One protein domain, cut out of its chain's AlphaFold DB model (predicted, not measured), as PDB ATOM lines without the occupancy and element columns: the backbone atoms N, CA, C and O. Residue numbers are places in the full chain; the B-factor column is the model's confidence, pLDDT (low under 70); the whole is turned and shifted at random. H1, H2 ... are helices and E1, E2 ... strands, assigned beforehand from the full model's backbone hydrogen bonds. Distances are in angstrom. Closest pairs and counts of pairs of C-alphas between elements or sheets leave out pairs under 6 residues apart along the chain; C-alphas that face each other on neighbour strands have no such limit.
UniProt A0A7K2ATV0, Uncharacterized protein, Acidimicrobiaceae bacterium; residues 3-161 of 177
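AT A GLANCE: This is residues 3 to 161 of the 177 residues of an uncharacterized protein of Acidimicrobiaceae bacterium (UniProt A0A7K2ATV0). One long helix, H1, runs along one side of a body of short helices and sticks out past it with residues 3 to 14. In the body, H5 packs on a cluster of H2, H3 and H4 and also meets, through H6 and H8, a second group of H6, H7, H8 and H9 with the small strand hairpin E1 and E2; H3 and H7 join the two groups directly, and H10 lies at the far end of the second group, away from H1. The printed part has 159 residues with ten named helices and two strands, in the order H1 to H6, E1, E2, H7 to H10; the sheet, E1 - E2, is antiparallel and the class is mostly helix. The whole is compact, with a radius of gyration of the C-alphas of 17.1 A, and spans 58 by 42 by 26 A.

IN THESE COORDINATES: H1, residues 3 to 33, begins at C-alpha 3 (14.549, 18.598, -15.123) and is 45.1 A long. H2 is residues 38 to 47, 14.2 A, H3 52 to 59 and H4 63 to 70. H5, residues 77 to 95, is 26.0 A long and begins at C-alpha 77 (-19.460, -5.325, -42.943). H6 is residues 102 to 107, E1 109 to 111, E2 114 to 117 and H7 118 to 123. H8 is residues 127 to 135, 12.2 A, and H9 142 to 148. H10, residues 152 to 156, ends at C-alpha 156 (16.168, -2.795, -46.502).

HOW THE PARTS SIT: H5 is the hub, touching H1, H2, H3, H6 and H8. H1 touches it with residues 26 to 33 alone, at a steep tilt of 59 degrees, opposite ways; the closest C-alphas, of Ala 30 and Thr 85, are 4.5 A apart. H1 also touches H8 with residues 19 to 23 alone, closest at the C-alphas of Asp 23 and Asp 128, 6.3 A. H2 touches H4, closest at the C-alphas of Glu 39 and Arg 70, 4.4 A. H3 touches H7, closest at the C-alphas of Val 58 and Ala 123, 4.1 A. H6 touches H7, about perpendicular at 83 degrees, with the C-alphas of Leu 106 and Gly 118 closest at 4.4 A. H7 and H8, and H8 and H9, are helical hairpins, each at a shallow tilt of 17 degrees. In the hairpin E1 and E2, N 110 and O 116 are 2.9 A apart, within hydrogen-bond range. The closest C-alphas of E2 and H10 are those of Ala 114 and Tyr 156, 5.3 A. In H1 to H10 every O i to N i+4 pair is within hydrogen-bond range.

THE WHOLE: The C-alphas farthest apart, of Leu 3 and Leu 71, are 60.6 A apart. The printed part has no cut and no long link. Its mean pLDDT is 90.6; residues 3 to 8, 12, 138 and 158 to 160 are under 70.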
ATOM      1  N   LEU A   3      15.446  17.852 -14.223       52.78
ATOM      2  CA  LEU A   3      14.549  18.598 -15.123       52.78
ATOM      3  C   LEU A   3      14.387  18.012 -16.542       52.78
ATOM      4  O   LEU A   3      13.331  18.181 -17.132       52.78
ATOM      5  N   ALA A   4      15.392  17.317 -17.091       52.78
ATOM      6  CA  ALA A   4      15.321  16.763 -18.454       52.78
ATOM      7  C   ALA A   4      14.563  15.419 -18.540       52.78
ATOM      8  O   ALA A   4      14.011  15.070 -19.583       52.78
ATOM      9  N   ALA A   5      14.534  14.655 -17.442       56.81
ATOM     10  CA  ALA A   5      13.791  13.397 -17.365       56.81
ATOM     11  C   ALA A   5      12.280  13.646 -17.205       56.81
ATOM     12  O   ALA A   5      11.473  12.922 -17.783       56.81
ATOM     13  N   ASP A   6      11.920  14.705 -16.474       62.81
ATOM     14  CA  ASP A   6      10.537  15.123 -16.234       62.81
ATOM     15  C   ASP A   6       9.878  15.669 -17.515       62.81
ATOM     16  O   ASP A   6       8.794  15.238 -17.903       62.81
ATOM     17  N   THR A   7      10.595  16.502 -18.281       65.56
ATOM     18  CA  THR A   7      10.107  16.995 -19.582       65.56
ATOM     19  C   THR A   7       9.936  15.878 -20.612       65.56
ATOM     20  O   THR A   7       8.935  15.854 -21.321       65.56
ATOM     21  N   SER A   8      10.855  14.906 -20.655       69.88
ATOM     22  CA  SER A   8      10.753  13.751 -21.563       69.88
ATOM     23  C   SER A   8       9.536  12.868 -21.262       69.88
ATOM     24  O   SER A   8       8.915  12.330 -22.177       69.88
ATOM     25  N   HIS A   9       9.190  12.701 -19.983       71.31
ATOM     26  CA  HIS A   9       8.019  11.929 -19.570       71.31
ATOM     27  C   HIS A   9       6.710  12.661 -19.898       71.31
ATOM     28  O   HIS A   9       5.777  12.049 -20.416       71.31
ATOM     29  N   LEU A  10       6.663  13.976 -19.667       71.25
ATOM     30  CA  LEU A  10       5.515  14.818 -20.012       71.25
ATOM     31  C   LEU A  10       5.249  14.853 -21.521       71.25
ATOM     32  O   LEU A  10       4.096  14.784 -21.939       71.25
ATOM     33  N   GLN A  11       6.303  14.910 -22.335       70.81
ATOM     34  CA  GLN A  11       6.177  14.953 -23.789       70.81
ATOM     35  C   GLN A  11       5.638  13.632 -24.349       70.81
ATOM     36  O   GLN A  11       4.647  13.639 -25.071       70.81
ATOM     37  N   ARG A  12       6.165  12.488 -23.886       69.62
ATOM     38  CA  ARG A  12       5.620  11.167 -24.250       69.62
ATOM     39  C   ARG A  12       4.167  10.981 -23.820       69.62
ATOM     40  O   ARG A  12       3.396  10.357 -24.541       69.62
ATOM     41  N   PHE A  13       3.787  11.498 -22.653       70.69
ATOM     42  CA  PHE A  13       2.401  11.430 -22.191       70.69
ATOM     43  C   PHE A  13       1.465  12.263 -23.078       70.69
ATOM     44  O   PHE A  13       0.397  11.787 -23.457       70.69
ATOM     45  N   ALA A  14       1.880  13.477 -23.447       72.31
ATOM     46  CA  ALA A  14       1.130  14.321 -24.373       72.31
ATOM     47  C   ALA A  14       0.994  13.666 -25.760       72.31
ATOM     48  O   ALA A  14      -0.101  13.648 -26.321       72.31
ATOM     49  N   ASP A  15       2.069  13.062 -26.274       73.62
ATOM     50  CA  ASP A  15       2.067  12.356 -27.560       73.62
ATOM     51  C   ASP A  15       1.128  11.144 -27.552       73.62
ATOM     52  O   ASP A  15       0.388  10.928 -28.518       73.62
ATOM     53  N   ALA A  16       1.115  10.381 -26.453       75.88
ATOM     54  CA  ALA A  16       0.211   9.251 -26.264       75.88
ATOM     55  C   ALA A  16      -1.255   9.706 -26.230       75.88
ATOM     56  O   ALA A  16      -2.061   9.214 -27.016       75.88
ATOM     57  N   GLN A  17      -1.588  10.714 -25.414       76.12
ATOM     58  CA  GLN A  17      -2.954  11.251 -25.359       76.12
ATOM     59  C   GLN A  17      -3.431  11.794 -26.709       76.12
ATOM     60  O   GLN A  17      -4.603  11.645 -27.068       76.12
ATOM     61  N   HIS A  18      -2.544  12.437 -27.469       79.19
ATOM     62  CA  HIS A  18      -2.901  12.960 -28.781       79.19
ATOM     63  C   HIS A  18      -3.122  11.839 -29.801       79.19
ATOM     64  O   HIS A  18      -4.056  11.921 -30.596       79.19
ATOM     65  N   THR A  19      -2.301  10.786 -29.753       81.00
ATOM     66  CA  THR A  19      -2.482   9.586 -30.584       81.00
ATOM     67  C   THR A  19      -3.827   8.925 -30.280       81.00
ATOM     68  O   THR A  19      -4.614   8.719 -31.197       81.00
ATOM     69  N   ASP A  20      -4.159   8.724 -29.000       85.19
ATOM     70  CA  ASP A  20      -5.452   8.163 -28.576       85.19
ATOM     71  C   ASP A  20      -6.641   9.005 -29.067       85.19
ATOM     72  O   ASP A  20      -7.686   8.476 -29.458       85.19
ATOM     73  N   THR A  21      -6.484  10.332 -29.066       89.00
ATOM     74  CA  THR A  21      -7.516  11.258 -29.544       89.00
ATOM     75  C   THR A  21      -7.738  11.122 -31.050       89.00
ATOM     76  O   THR A  21      -8.886  11.050 -31.487       89.00
ATOM     77  N   LEU A  22      -6.661  11.060 -31.841       90.44
ATOM     78  CA  LEU A  22      -6.744  10.895 -33.297       90.44
ATOM     79  C   LEU A  22      -7.316   9.527 -33.683       90.44
ATOM     80  O   LEU A  22      -8.146   9.447 -34.587       90.44
ATOM     81  N   ASP A  23      -6.955   8.470 -32.960       91.56
ATOM     82  CA  ASP A  23      -7.515   7.132 -33.163       91.56
ATOM     83  C   ASP A  23      -9.023   7.093 -32.880       91.56
ATOM     84  O   ASP A  23      -9.800   6.494 -33.632       91.56
ATOM     85  N   ALA A  24      -9.468   7.743 -31.802       93.56
ATOM     86  CA  ALA A  24     -10.887   7.848 -31.475       93.56
ATOM     87  C   ALA A  24     -11.662   8.665 -32.524       93.56
ATOM     88  O   ALA A  24     -12.778   8.288 -32.906       93.56
ATOM     89  N   GLU A  25     -11.069   9.757 -33.012       94.81
ATOM     90  CA  GLU A  25     -11.617  10.581 -34.093       94.81
ATOM     91  C   GLU A  25     -11.755   9.767 -35.387       94.81
ATOM     92  O   GLU A  25     -12.852   9.696 -35.949       94.81
ATOM     93  N   LEU A  26     -10.698   9.050 -35.788       96.69
ATOM     94  CA  LEU A  26     -10.691   8.172 -36.958       96.69
ATOM     95  C   LEU A  26     -11.807   7.132 -36.883       96.69
ATOM     96  O   LEU A  26     -12.581   6.985 -37.828       96.69
ATOM     97  N   ARG A  27     -11.937   6.430 -35.751       96.44
ATOM     98  CA  ARG A  27     -12.986   5.413 -35.557       96.44
ATOM     99  C   ARG A  27     -14.385   6.009 -35.668       96.44
ATOM    100  O   ARG A  27     -15.260   5.414 -36.299       96.44
ATOM    101  N   THR A  28     -14.590   7.186 -35.082       97.31
ATOM    102  CA  THR A  28     -15.879   7.886 -35.109       97.31
ATOM    103  C   THR A  28     -16.249   8.299 -36.532       97.31
ATOM    104  O   THR A  28     -17.362   8.025 -36.988       97.31
ATOM    105  N   MET A  29     -15.312   8.898 -37.272       97.31
ATOM    106  CA  MET A  29     -15.531   9.270 -38.671       97.31
ATOM    107  C   MET A  29     -15.721   8.051 -39.567       97.31
ATOM    108  O   MET A  29     -16.643   8.041 -40.379       97.31
ATOM    109  N   ALA A  30     -14.945   6.986 -39.374       97.88
ATOM    110  CA  ALA A  30     -15.103   5.749 -40.127       97.88
ATOM    111  C   ALA A  30     -16.502   5.143 -39.931       97.88
ATOM    112  O   ALA A  30     -17.131   4.708 -40.892       97.88
ATOM    113  N   GLN A  31     -17.041   5.169 -38.706       97.38
ATOM    114  CA  GLN A  31     -18.411   4.720 -38.427       97.38
ATOM    115  C   GLN A  31     -19.479   5.623 -39.069       97.38
ATOM    116  O   GLN A  31     -20.558   5.154 -39.443       97.38
ATOM    117  N   ALA A  32     -19.221   6.925 -39.187       97.12
ATOM    118  CA  ALA A  32     -20.110   7.823 -39.915       97.12
ATOM    119  C   ALA A  32     -20.095   7.497 -41.419       97.12
ATOM    120  O   ALA A  32     -21.158   7.262 -42.000       97.12
ATOM    121  N   ARG A  33     -18.899   7.381 -42.008       97.81
ATOM    122  CA  ARG A  33     -18.679   7.046 -43.424       97.81
ATOM    123  C   ARG A  33     -19.198   5.663 -43.799       97.81
ATOM    124  O   ARG A  33     -19.699   5.476 -44.901       97.81
ATOM    125  N   SER A  34     -19.189   4.694 -42.882       95.69
ATOM    126  CA  SER A  34     -19.685   3.339 -43.158       95.69
ATOM    127  C   SER A  34     -21.185   3.283 -43.487       95.69
ATOM    128  O   SER A  34     -21.667   2.242 -43.934       95.69
ATOM    129  N   LYS A  35     -21.943   4.362 -43.248       94.69
ATOM    130  CA  LYS A  35     -23.368   4.473 -43.604       94.69
ATOM    131  C   LYS A  35     -23.588   4.832 -45.077       94.69
ATOM    132  O   LYS A  35     -24.701   4.668 -45.571       94.69
ATOM    133  N   GLU A  36     -22.555   5.304 -45.769       96.00
ATOM    134  CA  GLU A  36     -22.606   5.644 -47.190       96.00
ATOM    135  C   GLU A  36     -22.562   4.389 -48.081       96.00
ATOM    136  O   GLU A  36     -22.233   3.270 -47.651       96.00
ATOM    137  N   SER A  37     -22.930   4.559 -49.354       95.31
ATOM    138  CA  SER A  37     -22.808   3.481 -50.332       95.31
ATOM    139  C   SER A  37     -21.332   3.195 -50.609       95.31
ATOM    140  O   SER A  37     -20.492   4.090 -50.642       95.31
ATOM    141  N   LEU A  38     -21.007   1.918 -50.817       96.06
ATOM    142  CA  LEU A  38     -19.620   1.516 -51.042       96.06
ATOM    143  C   LEU A  38     -19.082   2.048 -52.376       96.06
ATOM    144  O   LEU A  38     -17.910   2.378 -52.469       96.06
ATOM    145  N   GLU A  39     -19.956   2.172 -53.375       96.50
ATOM    146  CA  GLU A  39     -19.673   2.839 -54.647       96.50
ATOM    147  C   GLU A  39     -19.227   4.289 -54.425       96.50
ATOM    148  O   GLU A  39     -18.148   4.659 -54.874       96.50
ATOM    149  N   SER A  40     -19.976   5.064 -53.632       96.88
ATOM    150  CA  SER A  40     -19.633   6.461 -53.354       96.88
ATOM    151  C   SER A  40     -18.308   6.605 -52.606       96.88
ATOM    152  O   SER A  40     -17.514   7.474 -52.954       96.88
ATOM    153  N   LEU A  41     -18.034   5.752 -51.614       97.88
ATOM    154  CA  LEU A  41     -16.756   5.784 -50.893       97.88
ATOM    155  C   LEU A  41     -15.568   5.450 -51.811       97.88
ATOM    156  O   LEU A  41     -14.508   6.059 -51.706       97.88
ATOM    157  N   LEU A  42     -15.735   4.479 -52.712       97.88
ATOM    158  CA  LEU A  42     -14.690   4.078 -53.655       97.88
ATOM    159  C   LEU A  42     -14.439   5.141 -54.730       97.88
ATOM    160  O   LEU A  42     -13.285   5.359 -55.095       97.88
ATOM    161  N   ASP A  43     -15.488   5.801 -55.218       97.25
ATOM    162  CA  ASP A  43     -15.348   6.914 -56.156       97.25
ATOM    163  C   ASP A  43     -14.659   8.113 -55.478       97.25
ATOM    164  O   ASP A  43     -13.719   8.654 -56.050       97.25
ATOM    165  N   GLN A  44     -14.994   8.435 -54.219       97.62
ATOM    166  CA  GLN A  44     -14.293   9.468 -53.434       97.62
ATOM    167  C   GLN A  44     -12.782   9.194 -53.327       97.62
ATOM    168  O   GLN A  44     -11.969  10.093 -53.530       97.62
ATOM    169  N   LEU A  45     -12.381   7.950 -53.042       98.06
ATOM    170  CA  LEU A  45     -10.961   7.578 -52.999       98.06
ATOM    171  C   LEU A  45     -10.285   7.708 -54.368       98.06
ATOM    172  O   LEU A  45      -9.144   8.156 -54.451       98.06
ATOM    173  N   SER A  46     -10.986   7.340 -55.443       97.00
ATOM    174  CA  SER A  46     -10.476   7.521 -56.802       97.00
ATOM    175  C   SER A  46     -10.300   9.002 -57.151       97.00
ATOM    176  O   SER A  46      -9.313   9.351 -57.794       97.00
ATOM    177  N   ASP A  47     -11.222   9.868 -56.727       97.00
ATOM    178  CA  ASP A  47     -11.159  11.319 -56.952       97.00
ATOM    179  C   ASP A  47     -10.006  11.972 -56.175       97.00
ATOM    180  O   ASP A  47      -9.409  12.941 -56.641       97.00
ATOM    181  N   LEU A  48      -9.637  11.399 -55.024       96.88
ATOM    182  CA  LEU A  48      -8.444  11.770 -54.253       96.88
ATOM    183  C   LEU A  48      -7.127  11.264 -54.869       96.88
ATOM    184  O   LEU A  48      -6.062  11.517 -54.310       96.88
ATOM    185  N   GLY A  49      -7.188  10.556 -56.000       97.19
ATOM    186  CA  GLY A  49      -6.020  10.110 -56.758       97.19
ATOM    187  C   GLY A  49      -5.532   8.699 -56.433       97.19
ATOM    188  O   GLY A  49      -4.567   8.249 -57.046       97.19
ATOM    189  N   PHE A  50      -6.187   7.961 -55.527       98.06
ATOM    190  CA  PHE A  50      -5.753   6.601 -55.204       98.06
ATOM    191  C   PHE A  50      -5.936   5.654 -56.390       98.06
ATOM    192  O   PHE A  50      -7.005   5.571 -57.003       98.06
ATOM    193  N   SER A  51      -4.921   4.831 -56.654       97.19
ATOM    194  CA  SER A  51      -5.075   3.737 -57.603       97.19
ATOM    195  C   SER A  51      -5.922   2.603 -57.006       97.19
ATOM    196  O   SER A  51      -5.848   2.281 -55.819       97.19
ATOM    197  N   TRP A  52      -6.683   1.898 -57.851       97.31
ATOM    198  CA  TRP A  52      -7.462   0.726 -57.417       97.31
ATOM    199  C   TRP A  52      -6.615  -0.356 -56.748       97.31
ATOM    200  O   TRP A  52      -7.124  -1.120 -55.930       97.31
ATOM    201  N   ARG A  53      -5.338  -0.456 -57.127       97.50
ATOM    202  CA  ARG A  53      -4.401  -1.415 -56.544       97.50
ATOM    203  C   ARG A  53      -4.088  -1.049 -55.099       97.50
ATOM    204  O   ARG A  53      -4.061  -1.944 -54.262       97.50
ATOM    205  N   ASP A  54      -3.907   0.236 -54.823       97.94
ATOM    206  CA  ASP A  54      -3.535   0.726 -53.498       97.94
ATOM    207  C   ASP A  54      -4.723   0.672 -52.550       97.94
ATOM    208  O   ASP A  54      -4.594   0.134 -51.453       97.94
ATOM    209  N   ILE A  55      -5.920   1.045 -53.022       98.19
ATOM    210  CA  ILE A  55      -7.163   0.820 -52.268       98.19
ATOM    211  C   ILE A  55      -7.307  -0.672 -51.938       98.19
ATOM    212  O   ILE A  55      -7.579  -1.036 -50.798       98.19
ATOM    213  N   ALA A  56      -7.107  -1.560 -52.920       98.00
ATOM    214  CA  ALA A  56      -7.267  -2.999 -52.714       98.00
ATOM    215  C   ALA A  56      -6.257  -3.542 -51.696       98.00
ATOM    216  O   ALA A  56      -6.628  -4.321 -50.818       98.00
ATOM    217  N   ARG A  57      -5.003  -3.092 -51.786       97.81
ATOM    218  CA  ARG A  57      -3.922  -3.457 -50.871       97.81
ATOM    219  C   ARG A  57      -4.207  -2.999 -49.443       97.81
ATOM    220  O   ARG A  57      -4.138  -3.830 -48.547       97.81
ATOM    221  N   VAL A  58      -4.576  -1.735 -49.241       97.88
ATOM    222  CA  VAL A  58      -4.884  -1.186 -47.909       97.88
ATOM    223  C   VAL A  58      -6.111  -1.862 -47.297       97.88
ATOM    224  O   VAL A  58      -6.112  -2.232 -46.130       97.88
ATOM    225  N   VAL A  59      -7.156  -2.090 -48.093       97.19
ATOM    226  CA  VAL A  59      -8.381  -2.758 -47.623       97.19
ATOM    227  C   VAL A  59      -8.155  -4.263 -47.394       97.19
ATOM    228  O   VAL A  59      -8.910  -4.904 -46.658       97.19
ATOM    229  N   GLY A  60      -7.112  -4.849 -47.988       97.12
ATOM    230  CA  GLY A  60      -6.793  -6.273 -47.879       97.12
ATOM    231  C   GLY A  60      -7.681  -7.161 -48.754       97.12
ATOM    232  O   GLY A  60      -8.054  -8.262 -48.353       97.12
ATOM    233  N   VAL A  61      -8.053  -6.687 -49.947       97.69
ATOM    234  CA  VAL A  61      -8.862  -7.431 -50.925       97.69
ATOM    235  C   VAL A  61      -8.253  -7.388 -52.323       97.69
ATOM    236  O   VAL A  61      -7.237  -6.754 -52.574       97.69
ATOM    237  N   SER A  62      -8.874  -8.090 -53.270       98.00
ATOM    238  CA  SER A  62      -8.451  -8.063 -54.668       98.00
ATOM    239  C   SER A  62      -9.092  -6.895 -55.432       98.00
ATOM    240  O   SER A  62     -10.230  -6.501 -55.165       98.00
ATOM    241  N   VAL A  63      -8.405  -6.377 -56.454       97.75
ATOM    242  CA  VAL A  63      -8.967  -5.356 -57.362       97.75
ATOM    243  C   VAL A  63     -10.295  -5.808 -58.008       97.75
ATOM    244  O   VAL A  63     -11.220  -4.997 -58.076       97.75
ATOM    245  N   PRO A  64     -10.470  -7.076 -58.445       97.81
ATOM    246  CA  PRO A  64     -11.772  -7.565 -58.902       97.81
ATOM    247  C   PRO A  64     -12.888  -7.457 -57.855       97.81
ATOM    248  O   PRO A  64     -14.026  -7.171 -58.225       97.81
ATOM    249  N   ALA A  65     -12.586  -7.643 -56.563       97.31
ATOM    250  CA  ALA A  65     -13.569  -7.458 -55.497       97.31
ATOM    251  C   ALA A  65     -14.021  -5.992 -55.404       97.31
ATOM    252  O   ALA A  65     -15.224  -5.740 -55.398       97.31
ATOM    253  N   LEU A  66     -13.085  -5.034 -55.452       96.81
ATOM    254  CA  LEU A  66     -13.427  -3.604 -55.490       96.81
ATOM    255  C   LEU A  66     -14.281  -3.247 -56.711       96.81
ATOM    256  O   LEU A  66     -15.293  -2.565 -56.582       96.81
ATOM    257  N   ARG A  67     -13.920  -3.758 -57.895       95.44
ATOM    258  CA  ARG A  67     -14.706  -3.545 -59.123       95.44
ATOM    259  C   ARG A  67     -16.130  -4.070 -58.979       95.44
ATOM    260  O   ARG A  67     -17.069  -3.399 -59.392       95.44
ATOM    261  N   LYS A  68     -16.300  -5.248 -58.371       96.06
ATOM    262  CA  LYS A  68     -17.624  -5.808 -58.084       96.06
ATOM    263  C   LYS A  68     -18.425  -4.886 -57.162       96.06
ATOM    264  O   LYS A  68     -19.609  -4.687 -57.409       96.06
ATOM    265  N   TRP A  69     -17.805  -4.336 -56.121       96.94
ATOM    266  CA  TRP A  69     -18.474  -3.440 -55.172       96.94
ATOM    267  C   TRP A  69     -18.881  -2.108 -55.784       96.94
ATOM    268  O   TRP A  69     -19.976  -1.627 -55.513       96.94
ATOM    269  N   ARG A  70     -18.043  -1.561 -56.665       94.00
ATOM    270  CA  ARG A  70     -18.352  -0.348 -57.425       94.00
ATOM    271  C   ARG A  70     -19.553  -0.527 -58.355       94.00
ATOM    272  O   ARG A  70     -20.314   0.399 -58.552       94.00
ATOM    273  N   LEU A  71     -19.770  -1.735 -58.875       93.81
ATOM    274  CA  LEU A  71     -20.943  -2.074 -59.691       93.81
ATOM    275  C   LEU A  71     -22.170  -2.487 -58.845       93.81
ATOM    276  O   LEU A  71     -23.029  -3.229 -59.321       93.81
ATOM    277  N   GLY A  72     -22.233  -2.075 -57.575       91.38
ATOM    278  CA  GLY A  72     -23.349  -2.366 -56.667       91.38
ATOM    279  C   GLY A  72     -23.315  -3.756 -56.018       91.38
ATOM    280  O   GLY A  72     -24.267  -4.161 -55.350       91.38
ATOM    281  N   GLY A  73     -22.232  -4.516 -56.189       91.25
ATOM    282  CA  GLY A  73     -22.065  -5.806 -55.530       91.25
ATOM    283  C   GLY A  73     -21.877  -5.682 -54.015       91.25
ATOM    284  O   GLY A  73     -21.287  -4.731 -53.510       91.25
ATOM    285  N   ALA A  74     -22.334  -6.687 -53.269       90.44
ATOM    286  CA  ALA A  74     -22.217  -6.687 -51.813       90.44
ATOM    287  C   ALA A  74     -20.772  -6.917 -51.320       90.44
ATOM    288  O   ALA A  74     -20.038  -7.758 -51.854       90.44
ATOM    289  N   ALA A  75     -20.419  -6.218 -50.241       94.69
ATOM    290  CA  ALA A  75     -19.238  -6.449 -49.414       94.69
ATOM    291  C   ALA A  75     -19.660  -6.883 -48.004       94.69
ATOM    292  O   ALA A  75     -20.784  -6.610 -47.574       94.69
ATOM    293  N   THR A  76     -18.755  -7.530 -47.270       95.88
ATOM    294  CA  THR A  76     -18.952  -7.787 -45.838       95.88
ATOM    295  C   THR A  76     -18.949  -6.472 -45.052       95.88
ATOM    296  O   THR A  76     -18.429  -5.456 -45.522       95.88
ATOM    297  N   GLY A  77     -19.515  -6.483 -43.841       95.38
ATOM    298  CA  GLY A  77     -19.460  -5.325 -42.943       95.38
ATOM    299  C   GLY A  77     -18.025  -4.911 -42.608       95.38
ATOM    300  O   GLY A  77     -17.719  -3.725 -42.614       95.38
ATOM    301  N   GLU A  78     -17.131  -5.883 -42.422       95.56
ATOM    302  CA  GLU A  78     -15.705  -5.641 -42.176       95.56
ATOM    303  C   GLU A  78     -15.028  -4.914 -43.346       95.56
ATOM    304  O   GLU A  78     -14.388  -3.887 -43.151       95.56
ATOM    305  N   ASN A  79     -15.225  -5.381 -44.581       96.62
ATOM    306  CA  ASN A  79     -14.634  -4.735 -45.753       96.62
ATOM    307  C   ASN A  79     -15.183  -3.323 -45.974       96.62
ATOM    308  O   ASN A  79     -14.440  -2.417 -46.344       96.62
ATOM    309  N   ARG A  80     -16.480  -3.126 -45.717       96.94
ATOM    310  CA  ARG A  80     -17.087  -1.792 -45.725       96.94
ATOM    311  C   ARG A  80     -16.436  -0.893 -44.680       96.94
ATOM    312  O   ARG A  80     -16.134   0.252 -44.994       96.94
ATOM    313  N   GLN A  81     -16.212  -1.408 -43.472       97.31
ATOM    314  CA  GLN A  81     -15.552  -0.662 -42.408       97.31
ATOM    315  C   GLN A  81     -14.132  -0.264 -42.813       97.31
ATOM    316  O   GLN A  81     -13.773   0.887 -42.628       97.31
ATOM    317  N   ARG A  82     -13.353  -1.160 -43.429       97.69
ATOM    318  CA  ARG A  82     -11.991  -0.851 -43.899       97.69
ATOM    319  C   ARG A  82     -11.961   0.245 -44.965       97.69
ATOM    320  O   ARG A  82     -11.154   1.162 -44.865       97.69
ATOM    321  N   VAL A  83     -12.866   0.193 -45.949       98.25
ATOM    322  CA  VAL A  83     -12.996   1.273 -46.945       98.25
ATOM    323  C   VAL A  83     -13.384   2.585 -46.264       98.25
ATOM    324  O   VAL A  83     -12.775   3.616 -46.532       98.25
ATOM    325  N   ALA A  84     -14.349   2.550 -45.343       98.38
ATOM    326  CA  ALA A  84     -14.774   3.730 -44.598       98.38
ATOM    327  C   ALA A  84     -13.659   4.311 -43.710       98.38
ATOM    328  O   ALA A  84     -13.553   5.527 -43.608       98.38
ATOM    329  N   THR A  85     -12.810   3.470 -43.111       98.50
ATOM    330  CA  THR A  85     -11.623   3.901 -42.357       98.50
ATOM    331  C   THR A  85     -10.627   4.624 -43.257       98.50
ATOM    332  O   THR A  85     -10.129   5.674 -42.868       98.50
ATOM    333  N   LEU A  86     -10.380   4.125 -44.473       98.44
ATOM    334  CA  LEU A  86      -9.501   4.808 -45.425       98.44
ATOM    335  C   LEU A  86     -10.069   6.176 -45.844       98.44
ATOM    336  O   LEU A  86      -9.337   7.161 -45.827       98.44
ATOM    337  N   VAL A  87     -11.375   6.273 -46.131       98.44
ATOM    338  CA  VAL A  87     -12.023   7.573 -46.412       98.44
ATOM    339  C   VAL A  87     -11.921   8.516 -45.213       98.44
ATOM    340  O   VAL A  87     -11.540   9.671 -45.371       98.44
ATOM    341  N   ALA A  88     -12.206   8.023 -44.007       98.31
ATOM    342  CA  ALA A  88     -12.115   8.816 -42.786       98.31
ATOM    343  C   ALA A  88     -10.689   9.316 -42.520       98.31
ATOM    344  O   ALA A  88     -10.512  10.456 -42.100       98.31
ATOM    345  N   PHE A  89      -9.668   8.506 -42.806       98.06
ATOM    346  CA  PHE A  89      -8.284   8.964 -42.759       98.06
ATOM    347  C   PHE A  89      -8.067  10.141 -43.718       98.06
ATOM    348  O   PHE A  89      -7.529  11.168 -43.305       98.06
ATOM    349  N   CYS A  90      -8.509  10.022 -44.974       97.56
ATOM    350  CA  CYS A  90      -8.359  11.085 -45.966       97.56
ATOM    351  C   CYS A  90      -9.093  12.365 -45.560       97.56
ATOM    352  O   CYS A  90      -8.558  13.457 -45.730       97.56
ATOM    353  N   ASP A  91     -10.283  12.237 -44.975       96.69
ATOM    354  CA  ASP A  91     -11.023  13.369 -44.431       96.69
ATOM    355  C   ASP A  91     -10.232  14.066 -43.319       96.69
ATOM    356  O   ASP A  91     -10.110  15.289 -43.346       96.69
ATOM    357  N   ILE A  92      -9.665  13.326 -42.357       95.56
ATOM    358  CA  ILE A  92      -8.845  13.910 -41.281       95.56
ATOM    359  C   ILE A  92      -7.609  14.588 -41.881       95.56
ATOM    360  O   ILE A  92      -7.349  15.760 -41.604       95.56
ATOM    361  N   ALA A  93      -6.868  13.882 -42.733       94.88
ATOM    362  CA  ALA A  93      -5.644  14.391 -43.339       94.88
ATOM    363  C   ALA A  93      -5.895  15.660 -44.175       94.88
ATOM    364  O   ALA A  93      -5.175  16.649 -44.037       94.88
ATOM    365  N   GLY A  94      -6.950  15.671 -44.991       94.25
ATOM    366  CA  GLY A  94      -7.291  16.801 -45.852       94.25
ATOM    367  C   GLY A  94      -7.944  17.973 -45.114       94.25
ATOM    368  O   GLY A  94      -7.620  19.129 -45.381       94.25
ATOM    369  N   SER A  95      -8.857  17.711 -44.174       92.88
ATOM    370  CA  SER A  95      -9.616  18.778 -43.503       92.88
ATOM    371  C   SER A  95      -8.881  19.398 -42.318       92.88
ATOM    372  O   SER A  95      -8.912  20.617 -42.165       92.88
ATOM    373  N   ARG A  96      -8.218  18.582 -41.490       91.62
ATOM    374  CA  ARG A  96      -7.558  19.030 -40.256       91.62
ATOM    375  C   ARG A  96      -6.108  19.427 -40.489       91.62
ATOM    376  O   ARG A  96      -5.655  20.419 -39.927       91.62
ATOM    377  N   PHE A  97      -5.389  18.644 -41.288       91.06
ATOM    378  CA  PHE A  97      -3.959  18.850 -41.529       91.06
ATOM    379  C   PHE A  97      -3.663  19.493 -42.887       91.06
ATOM    380  O   PHE A  97      -2.511  19.808 -43.170       91.06
ATOM    381  N   HIS A  98      -4.697  19.735 -43.702       92.00
ATOM    382  CA  HIS A  98      -4.584  20.358 -45.022       92.00
ATOM    383  C   HIS A  98      -3.551  19.684 -45.924       92.00
ATOM    384  O   HIS A  98      -2.891  20.356 -46.713       92.00
ATOM    385  N   LEU A  99      -3.423  18.360 -45.804       90.69
ATOM    386  CA  LEU A  99      -2.495  17.577 -46.600       90.69
ATOM    387  C   LEU A  99      -2.874  17.666 -48.090       90.69
ATOM    388  O   LEU A  99      -3.929  17.145 -48.469       90.69
ATOM    389  N   PRO A 100      -2.054  18.307 -48.948       88.81
ATOM    390  CA  PRO A 100      -2.281  18.269 -50.387       88.81
ATOM    391  C   PRO A 100      -1.964  16.882 -50.955       88.81
ATOM    392  O   PRO A 100      -1.068  16.204 -50.464       88.81
ATOM    393  N   ASP A 101      -2.661  16.497 -52.026       92.75
ATOM    394  CA  ASP A 101      -2.357  15.297 -52.823       92.75
ATOM    395  C   ASP A 101      -2.103  14.034 -51.969       92.75
ATOM    396  O   ASP A 101      -1.040  13.411 -52.004       92.75
ATOM    397  N   ILE A 102      -3.095  13.698 -51.134       95.69
ATOM    398  CA  ILE A 102      -3.002  12.668 -50.085       95.69
ATOM    399  C   ILE A 102      -2.509  11.327 -50.643       95.69
ATOM    400  O   ILE A 102      -1.671  10.683 -50.016       95.69
ATOM    401  N   ALA A 103      -3.013  10.903 -51.806       96.50
ATOM    402  CA  ALA A 103      -2.613   9.641 -52.426       96.50
ATOM    403  C   ALA A 103      -1.113   9.630 -52.766       96.50
ATOM    404  O   ALA A 103      -0.393   8.734 -52.331       96.50
ATOM    405  N   SER A 104      -0.630  10.670 -53.451       95.88
ATOM    406  CA  SER A 104       0.783  10.830 -53.814       95.88
ATOM    407  C   SER A 104       1.694  10.896 -52.585       95.88
ATOM    408  O   SER A 104       2.749  10.256 -52.540       95.88
ATOM    409  N   TRP A 105       1.268  11.606 -51.535       95.25
ATOM    410  CA  TRP A 105       2.026  11.648 -50.287       95.25
ATOM    411  C   TRP A 105       2.143  10.264 -49.638       95.25
ATOM    412  O   TRP A 105       3.229   9.872 -49.219       95.25
ATOM    413  N   LEU A 106       1.051   9.495 -49.602       96.19
ATOM    414  CA  LEU A 106       1.050   8.142 -49.043       96.19
ATOM    415  C   LEU A 106       1.878   7.145 -49.860       96.19
ATOM    416  O   LEU A 106       2.342   6.161 -49.287       96.19
ATOM    417  N   GLU A 107       2.046   7.379 -51.162       95.81
ATOM    418  CA  GLU A 107       2.881   6.579 -52.070       95.81
ATOM    419  C   GLU A 107       4.374   6.926 -51.979       95.81
ATOM    420  O   GLU A 107       5.221   6.160 -52.443       95.81
ATOM    421  N   THR A 108       4.716   8.067 -51.382       93.62
ATOM    422  CA  THR A 108       6.101   8.527 -51.292       93.62
ATOM    423  C   THR A 108       6.855   7.743 -50.206       93.62
ATOM    424  O   THR A 108       6.362   7.634 -49.079       93.62
ATOM    425  N   PRO A 109       8.051   7.193 -50.503       93.94
ATOM    426  CA  PRO A 109       8.891   6.560 -49.492       93.94
ATOM    427  C   PRO A 109       9.250   7.524 -48.364       93.94
ATOM    428  O   PRO A 109       9.602   8.680 -48.607       93.94
ATOM    429  N   LEU A 110       9.180   7.032 -47.132       92.19
ATOM    430  CA  LEU A 110       9.395   7.839 -45.932       92.19
ATOM    431  C   LEU A 110      10.875   8.086 -45.647       92.19
ATOM    432  O   LEU A 110      11.225   9.134 -45.116       92.19
ATOM    433  N   ASP A 111      11.742   7.149 -46.024       90.81
ATOM    434  CA  ASP A 111      13.190   7.294 -45.920       90.81
ATOM    435  C   ASP A 111      13.848   6.836 -47.227       90.81
ATOM    436  O   ASP A 111      13.412   5.889 -47.877       90.81
ATOM    437  N   THR A 112      14.930   7.501 -47.625       86.50
ATOM    438  CA  THR A 112      15.719   7.132 -48.811       86.50
ATOM    439  C   THR A 112      16.342   5.734 -48.736       86.50
ATOM    440  O   THR A 112      16.686   5.163 -49.770       86.50
ATOM    441  N   GLN A 113      16.504   5.183 -47.530       85.50
ATOM    442  CA  GLN A 113      17.127   3.886 -47.279       85.50
ATOM    443  C   GLN A 113      16.139   2.715 -47.328       85.50
ATOM    444  O   GLN A 113      16.579   1.568 -47.353       85.50
ATOM    445  N   ALA A 114      14.826   2.969 -47.355       89.19
ATOM    446  CA  ALA A 114      13.821   1.913 -47.380       89.19
ATOM    447  C   ALA A 114      12.625   2.266 -48.273       89.19
ATOM    448  O   ALA A 114      12.107   3.376 -48.213       89.19
ATOM    449  N   PRO A 115      12.094   1.308 -49.053       91.38
ATOM    450  CA  PRO A 115      10.938   1.539 -49.917       91.38
ATOM    451  C   PRO A 115       9.604   1.549 -49.142       91.38
ATOM    452  O   PRO A 115       8.571   1.218 -49.716       91.38
ATOM    453  N   LEU A 116       9.617   1.869 -47.844       94.81
ATOM    454  CA  LEU A 116       8.433   1.870 -46.988       94.81
ATOM    455  C   LEU A 116       7.658   3.181 -47.137       94.81
ATOM    456  O   LEU A 116       8.218   4.270 -47.010       94.81
ATOM    457  N   THR A 117       6.358   3.058 -47.379       96.38
ATOM    458  CA  THR A 117       5.443   4.173 -47.649       96.38
ATOM    459  C   THR A 117       4.327   4.252 -46.603       96.38
ATOM    460  O   THR A 117       4.115   3.327 -45.815       96.38
ATOM    461  N   GLY A 118       3.547   5.337 -46.613       96.38
ATOM    462  CA  GLY A 118       2.329   5.427 -45.796       96.38
ATOM    463  C   GLY A 118       1.326   4.309 -46.115       96.38
ATOM    464  O   GLY A 118       0.695   3.760 -45.210       96.38
ATOM    465  N   LEU A 119       1.233   3.902 -47.387       97.75
ATOM    466  CA  LEU A 119       0.390   2.782 -47.813       97.75
ATOM    467  C   LEU A 119       0.840   1.430 -47.240       97.75
ATOM    468  O   LEU A 119      -0.012   0.581 -46.978       97.75
ATOM    469  N   ASP A 120       2.145   1.214 -47.032       97.12
ATOM    470  CA  ASP A 120       2.663   0.002 -46.374       97.12
ATOM    471  C   ASP A 120       2.130  -0.116 -44.952       97.12
ATOM    472  O   ASP A 120       1.604  -1.162 -44.569       97.12
ATOM    473  N   MET A 121       2.199   0.979 -44.197       97.06
ATOM    474  CA  MET A 121       1.703   1.019 -42.825       97.06
ATOM    475  C   MET A 121       0.194   0.827 -42.754       97.06
ATOM    476  O   MET A 121      -0.279   0.024 -41.952       97.06
ATOM    477  N   MET A 122      -0.574   1.486 -43.624       97.56
ATOM    478  CA  MET A 122      -2.027   1.289 -43.672       97.56
ATOM    479  C   MET A 122      -2.412  -0.145 -44.036       97.56
ATOM    480  O   MET A 122      -3.339  -0.696 -43.450       97.56
ATOM    481  N   ALA A 123      -1.695  -0.773 -44.972       97.00
ATOM    482  CA  ALA A 123      -1.910  -2.177 -45.311       97.00
ATOM    483  C   ALA A 123      -1.560  -3.122 -44.144       97.00
ATOM    484  O   ALA A 123      -2.131  -4.207 -44.044       97.00
ATOM    485  N   GLY A 124      -0.656  -2.700 -43.256       95.94
ATOM    486  CA  GLY A 124      -0.357  -3.344 -41.977       95.94
ATOM    487  C   GLY A 124      -1.308  -2.975 -40.829       95.94
ATOM    488  O   GLY A 124      -0.989  -3.282 -39.685       95.94
ATOM    489  N   ASP A 125      -2.440  -2.318 -41.110       95.12
ATOM    490  CA  ASP A 125      -3.422  -1.825 -40.126       95.12
ATOM    491  C   ASP A 125      -2.843  -0.815 -39.112       95.12
ATOM    492  O   ASP A 125      -3.318  -0.682 -37.987       95.12
ATOM    493  N   ARG A 126      -1.804  -0.071 -39.515       95.25
ATOM    494  CA  ARG A 126      -1.131   0.953 -38.698       95.25
ATOM    495  C   ARG A 126      -1.507   2.372 -39.113       95.25
ATOM    496  O   ARG A 126      -0.651   3.208 -39.396       95.25
ATOM    497  N   PHE A 127      -2.810   2.649 -39.169       95.69
ATOM    498  CA  PHE A 127      -3.334   3.997 -39.446       95.69
ATOM    499  C   PHE A 127      -2.922   5.017 -38.374       95.69
ATOM    500  O   PHE A 127      -2.730   6.189 -38.699       95.69
ATOM    501  N   ASP A 128      -2.734   4.563 -37.132       92.81
ATOM    502  CA  ASP A 128      -2.229   5.350 -36.001       92.81
ATOM    503  C   ASP A 128      -0.875   5.997 -36.324       92.81
ATOM    504  O   ASP A 128      -0.669   7.197 -36.118       92.81
ATOM    505  N   LEU A 129       0.038   5.217 -36.910       93.06
ATOM    506  CA  LEU A 129       1.370   5.678 -37.288       93.06
ATOM    507  C   LEU A 129       1.327   6.670 -38.444       93.06
ATOM    508  O   LEU A 129       2.059   7.660 -38.436       93.06
ATOM    509  N   VAL A 130       0.442   6.452 -39.419       95.00
ATOM    510  CA  VAL A 130       0.319   7.395 -40.534       95.00
ATOM    511  C   VAL A 130      -0.308   8.709 -40.079       95.00
ATOM    512  O   VAL A 130       0.152   9.773 -40.482       95.00
ATOM    513  N   LEU A 131      -1.301   8.674 -39.186       93.12
ATOM    514  CA  LEU A 131      -1.853   9.888 -38.579       93.12
ATOM    515  C   LEU A 131      -0.802  10.645 -37.763       93.12
ATOM    516  O   LEU A 131      -0.762  11.874 -37.819       93.12
ATOM    517  N   ARG A 132       0.085   9.930 -37.061       91.31
ATOM    518  CA  ARG A 132       1.236  10.537 -36.382       91.31
ATOM    519  C   ARG A 132       2.160  11.256 -37.371       91.31
ATOM    520  O   ARG A 132       2.526  12.398 -37.117       91.31
ATOM    521  N   LEU A 133       2.471  10.641 -38.514       91.62
ATOM    522  CA  LEU A 133       3.286  11.270 -39.564       91.62
ATOM    523  C   LEU A 133       2.627  12.509 -40.172       91.62
ATOM    524  O   LEU A 133       3.299  13.513 -40.384       91.62
ATOM    525  N   VAL A 134       1.320  12.450 -40.441       91.81
ATOM    526  CA  VAL A 134       0.572  13.600 -40.971       91.81
ATOM    527  C   VAL A 134       0.563  14.750 -39.962       91.81
ATOM    528  O   VAL A 134       0.747  15.904 -40.344       91.81
ATOM    529  N   ARG A 135       0.385  14.448 -38.670       89.12
ATOM    530  CA  ARG A 135       0.429  15.435 -37.583       89.12
ATOM    531  C   ARG A 135       1.797  16.103 -37.474       89.12
ATOM    532  O   ARG A 135       1.868  17.325 -37.373       89.12
ATOM    533  N   ASP A 136       2.856  15.301 -37.485       85.88
ATOM    534  CA  ASP A 136       4.230  15.747 -37.244       85.88
ATOM    535  C   ASP A 136       4.966  16.104 -38.539       85.88
ATOM    536  O   ASP A 136       6.197  16.066 -38.575       85.88
ATOM    537  N   TRP A 137       4.226  16.432 -39.605       73.06
ATOM    538  CA  TRP A 137       4.761  16.702 -40.935       73.06
ATOM    539  C   TRP A 137       6.038  17.555 -40.892       73.06
ATOM    540  O   TRP A 137       6.028  18.696 -40.427       73.06
ATOM    541  N   GLY A 138       7.138  17.011 -41.421       68.19
ATOM    542  CA  GLY A 138       8.462  17.645 -41.405       68.19
ATOM    543  C   GLY A 138       9.391  17.165 -40.282       68.19
ATOM    544  O   GLY A 138      10.549  17.577 -40.249       68.19
ATOM    545  N   SER A 139       8.912  16.290 -39.396       75.75
ATOM    546  CA  SER A 139       9.729  15.586 -38.401       75.75
ATOM    547  C   SER A 139      10.373  14.326 -38.984       75.75
ATOM    548  O   SER A 139       9.960  13.838 -40.034       75.75
ATOM    549  N   ASP A 140      11.387  13.803 -38.290       81.75
ATOM    550  CA  ASP A 140      12.120  12.601 -38.694       81.75
ATOM    551  C   ASP A 140      11.200  11.356 -38.720       81.75
ATOM    552  O   ASP A 140      10.739  10.912 -37.659       81.75
ATOM    553  N   PRO A 141      10.927  10.767 -39.901       88.38
ATOM    554  CA  PRO A 141      10.035   9.620 -40.027       88.38
ATOM    555  C   PRO A 141      10.646   8.327 -39.474       88.38
ATOM    556  O   PRO A 141       9.920   7.350 -39.280       88.38
ATOM    557  N   GLN A 142      11.948   8.298 -39.172       90.44
ATOM    558  CA  GLN A 142      12.634   7.091 -38.717       90.44
ATOM    559  C   GLN A 142      12.071   6.517 -37.420       90.44
ATOM    560  O   GLN A 142      11.973   5.302 -37.299       90.44
ATOM    561  N   THR A 143      11.630   7.359 -36.481       88.88
ATOM    562  CA  THR A 143      11.021   6.862 -35.232       88.88
ATOM    563  C   THR A 143       9.709   6.119 -35.512       88.88
ATOM    564  O   THR A 143       9.402   5.122 -34.867       88.88
ATOM    565  N   VAL A 144       8.938   6.565 -36.508       91.44
ATOM    566  CA  VAL A 144       7.709   5.872 -36.924       91.44
ATOM    567  C   VAL A 144       8.031   4.570 -37.653       91.44
ATOM    568  O   VAL A 144       7.341   3.574 -37.449       91.44
ATOM    569  N   LEU A 145       9.091   4.552 -38.464       93.12
ATOM    570  CA  LEU A 145       9.575   3.323 -39.093       93.12
ATOM    571  C   LEU A 145      10.066   2.310 -38.050       93.12
ATOM    572  O   LEU A 145       9.766   1.128 -38.185       93.12
ATOM    573  N   ASP A 146      10.729   2.765 -36.984       93.19
ATOM    574  CA  ASP A 146      11.158   1.922 -35.859       93.19
ATOM    575  C   ASP A 146       9.958   1.289 -35.134       93.19
ATOM    576  O   ASP A 146       9.990   0.106 -34.794       93.19
ATOM    577  N   ASP A 147       8.868   2.043 -34.958       91.88
ATOM    578  CA  ASP A 147       7.609   1.552 -34.372       91.88
ATOM    579  C   ASP A 147       6.817   0.616 -35.308       91.88
ATOM    580  O   ASP A 147       5.972  -0.169 -34.852       91.88
ATOM    581  N   PHE A 148       7.016   0.734 -36.623       94.88
ATOM    582  CA  PHE A 148       6.340  -0.087 -37.626       94.88
ATOM    583  C   PHE A 148       7.068  -1.411 -37.868       94.88
ATOM    584  O   PHE A 148       6.459  -2.480 -37.813       94.88
ATOM    585  N   GLU A 149       8.367  -1.334 -38.136       93.25
ATOM    586  CA  GLU A 149       9.220  -2.462 -38.483       93.25
ATOM    587  C   GLU A 149      10.621  -2.245 -37.877       93.25
ATOM    588  O   GLU A 149      11.490  -1.717 -38.556       93.25
ATOM    589  N   PRO A 150      10.888  -2.666 -36.626       93.19
ATOM    590  CA  PRO A 150      12.121  -2.320 -35.900       93.19
ATOM    591  C   PRO A 150      13.434  -2.638 -36.634       93.19
ATOM    592  O   PRO A 150      14.410  -1.899 -36.520       93.19
ATOM    593  N   ASP A 151      13.439  -3.708 -37.432       92.25
ATOM    594  CA  ASP A 151      14.611  -4.172 -38.180       92.25
ATOM    595  C   ASP A 151      14.662  -3.606 -39.616       92.25
ATOM    596  O   ASP A 151      15.401  -4.114 -40.464       92.25
ATOM    597  N   TRP A 152      13.872  -2.569 -39.936       92.00
ATOM    598  CA  TRP A 152      13.741  -2.039 -41.298       92.00
ATOM    599  C   TRP A 152      15.088  -1.609 -41.889       92.00
ATOM    600  O   TRP A 152      15.351  -1.868 -43.065       92.00
ATOM    601  N   ARG A 153      15.970  -1.007 -41.079       89.94
ATOM    602  CA  ARG A 153      17.296  -0.561 -41.537       89.94
ATOM    603  C   ARG A 153      18.129  -1.727 -42.038       89.94
ATOM    604  O   ARG A 153      18.713  -1.635 -43.109       89.94
ATOM    605  N   ASP A 154      18.136  -2.837 -41.310       88.75
ATOM    606  CA  ASP A 154      18.893  -4.020 -41.704       88.75
ATOM    607  C   ASP A 154      18.223  -4.735 -42.879       88.75
ATOM    608  O   ASP A 154      18.897  -5.118 -43.840       88.75
ATOM    609  N   ARG A 155      16.891  -4.859 -42.836       86.75
ATOM    610  CA  ARG A 155      16.083  -5.553 -43.845       86.75
ATOM    611  C   ARG A 155      16.155  -4.896 -45.219       86.75
ATOM    612  O   ARG A 155      16.212  -5.608 -46.222       86.75
ATOM    613  N   TYR A 156      16.120  -3.568 -45.262       86.50
ATOM    614  CA  TYR A 156      16.168  -2.795 -46.502       86.50
ATOM    615  C   TYR A 156      17.544  -2.187 -46.766       86.50
ATOM    616  O   TYR A 156      17.710  -1.541 -47.802       86.50
ATOM    617  N   SER A 157      18.551  -2.447 -45.912       79.19
ATOM    618  CA  SER A 157      19.938  -2.132 -46.253       79.19
ATOM    619  C   SER A 157      20.287  -2.852 -47.549       79.19
ATOM    620  O   SER A 157      20.411  -4.076 -47.610       79.19
ATOM    621  N   SER A 158      20.404  -2.088 -48.629       66.75
ATOM    622  CA  SER A 158      20.953  -2.615 -49.863       66.75
ATOM    623  C   SER A 158      22.464  -2.662 -49.675       66.75
ATOM    624  O   SER A 158      23.082  -1.604 -49.536       66.75
ATOM    625  N   PRO A 159      23.103  -3.842 -49.683       66.56
ATOM    626  CA  PRO A 159      24.550  -3.939 -49.620       66.56
ATOM    627  C   PRO A 159      25.138  -3.609 -50.992       66.56
ATOM    628  O   PRO A 159      26.023  -4.315 -51.438       66.56
ATOM    629  N   VAL A 160      24.605  -2.636 -51.730       65.31
ATOM    630  CA  VAL A 160      25.029  -2.325 -53.095       65.31
ATOM    631  C   VAL A 160      25.605  -0.921 -53.100       65.31
ATOM    632  O   VAL A 160      24.892   0.048 -52.854       65.31
ATOM    633  N   GLU A 161      26.893  -0.814 -53.399       73.81
ATOM    634  CA  GLU A 161      27.565   0.461 -53.602       73.81
ATOM    635  C   GLU A 161      27.832   0.713 -55.088       73.81
ATOM    636  O   GLU A 161      28.050  -0.208 -55.884       73.81
TER     637      GLU A 161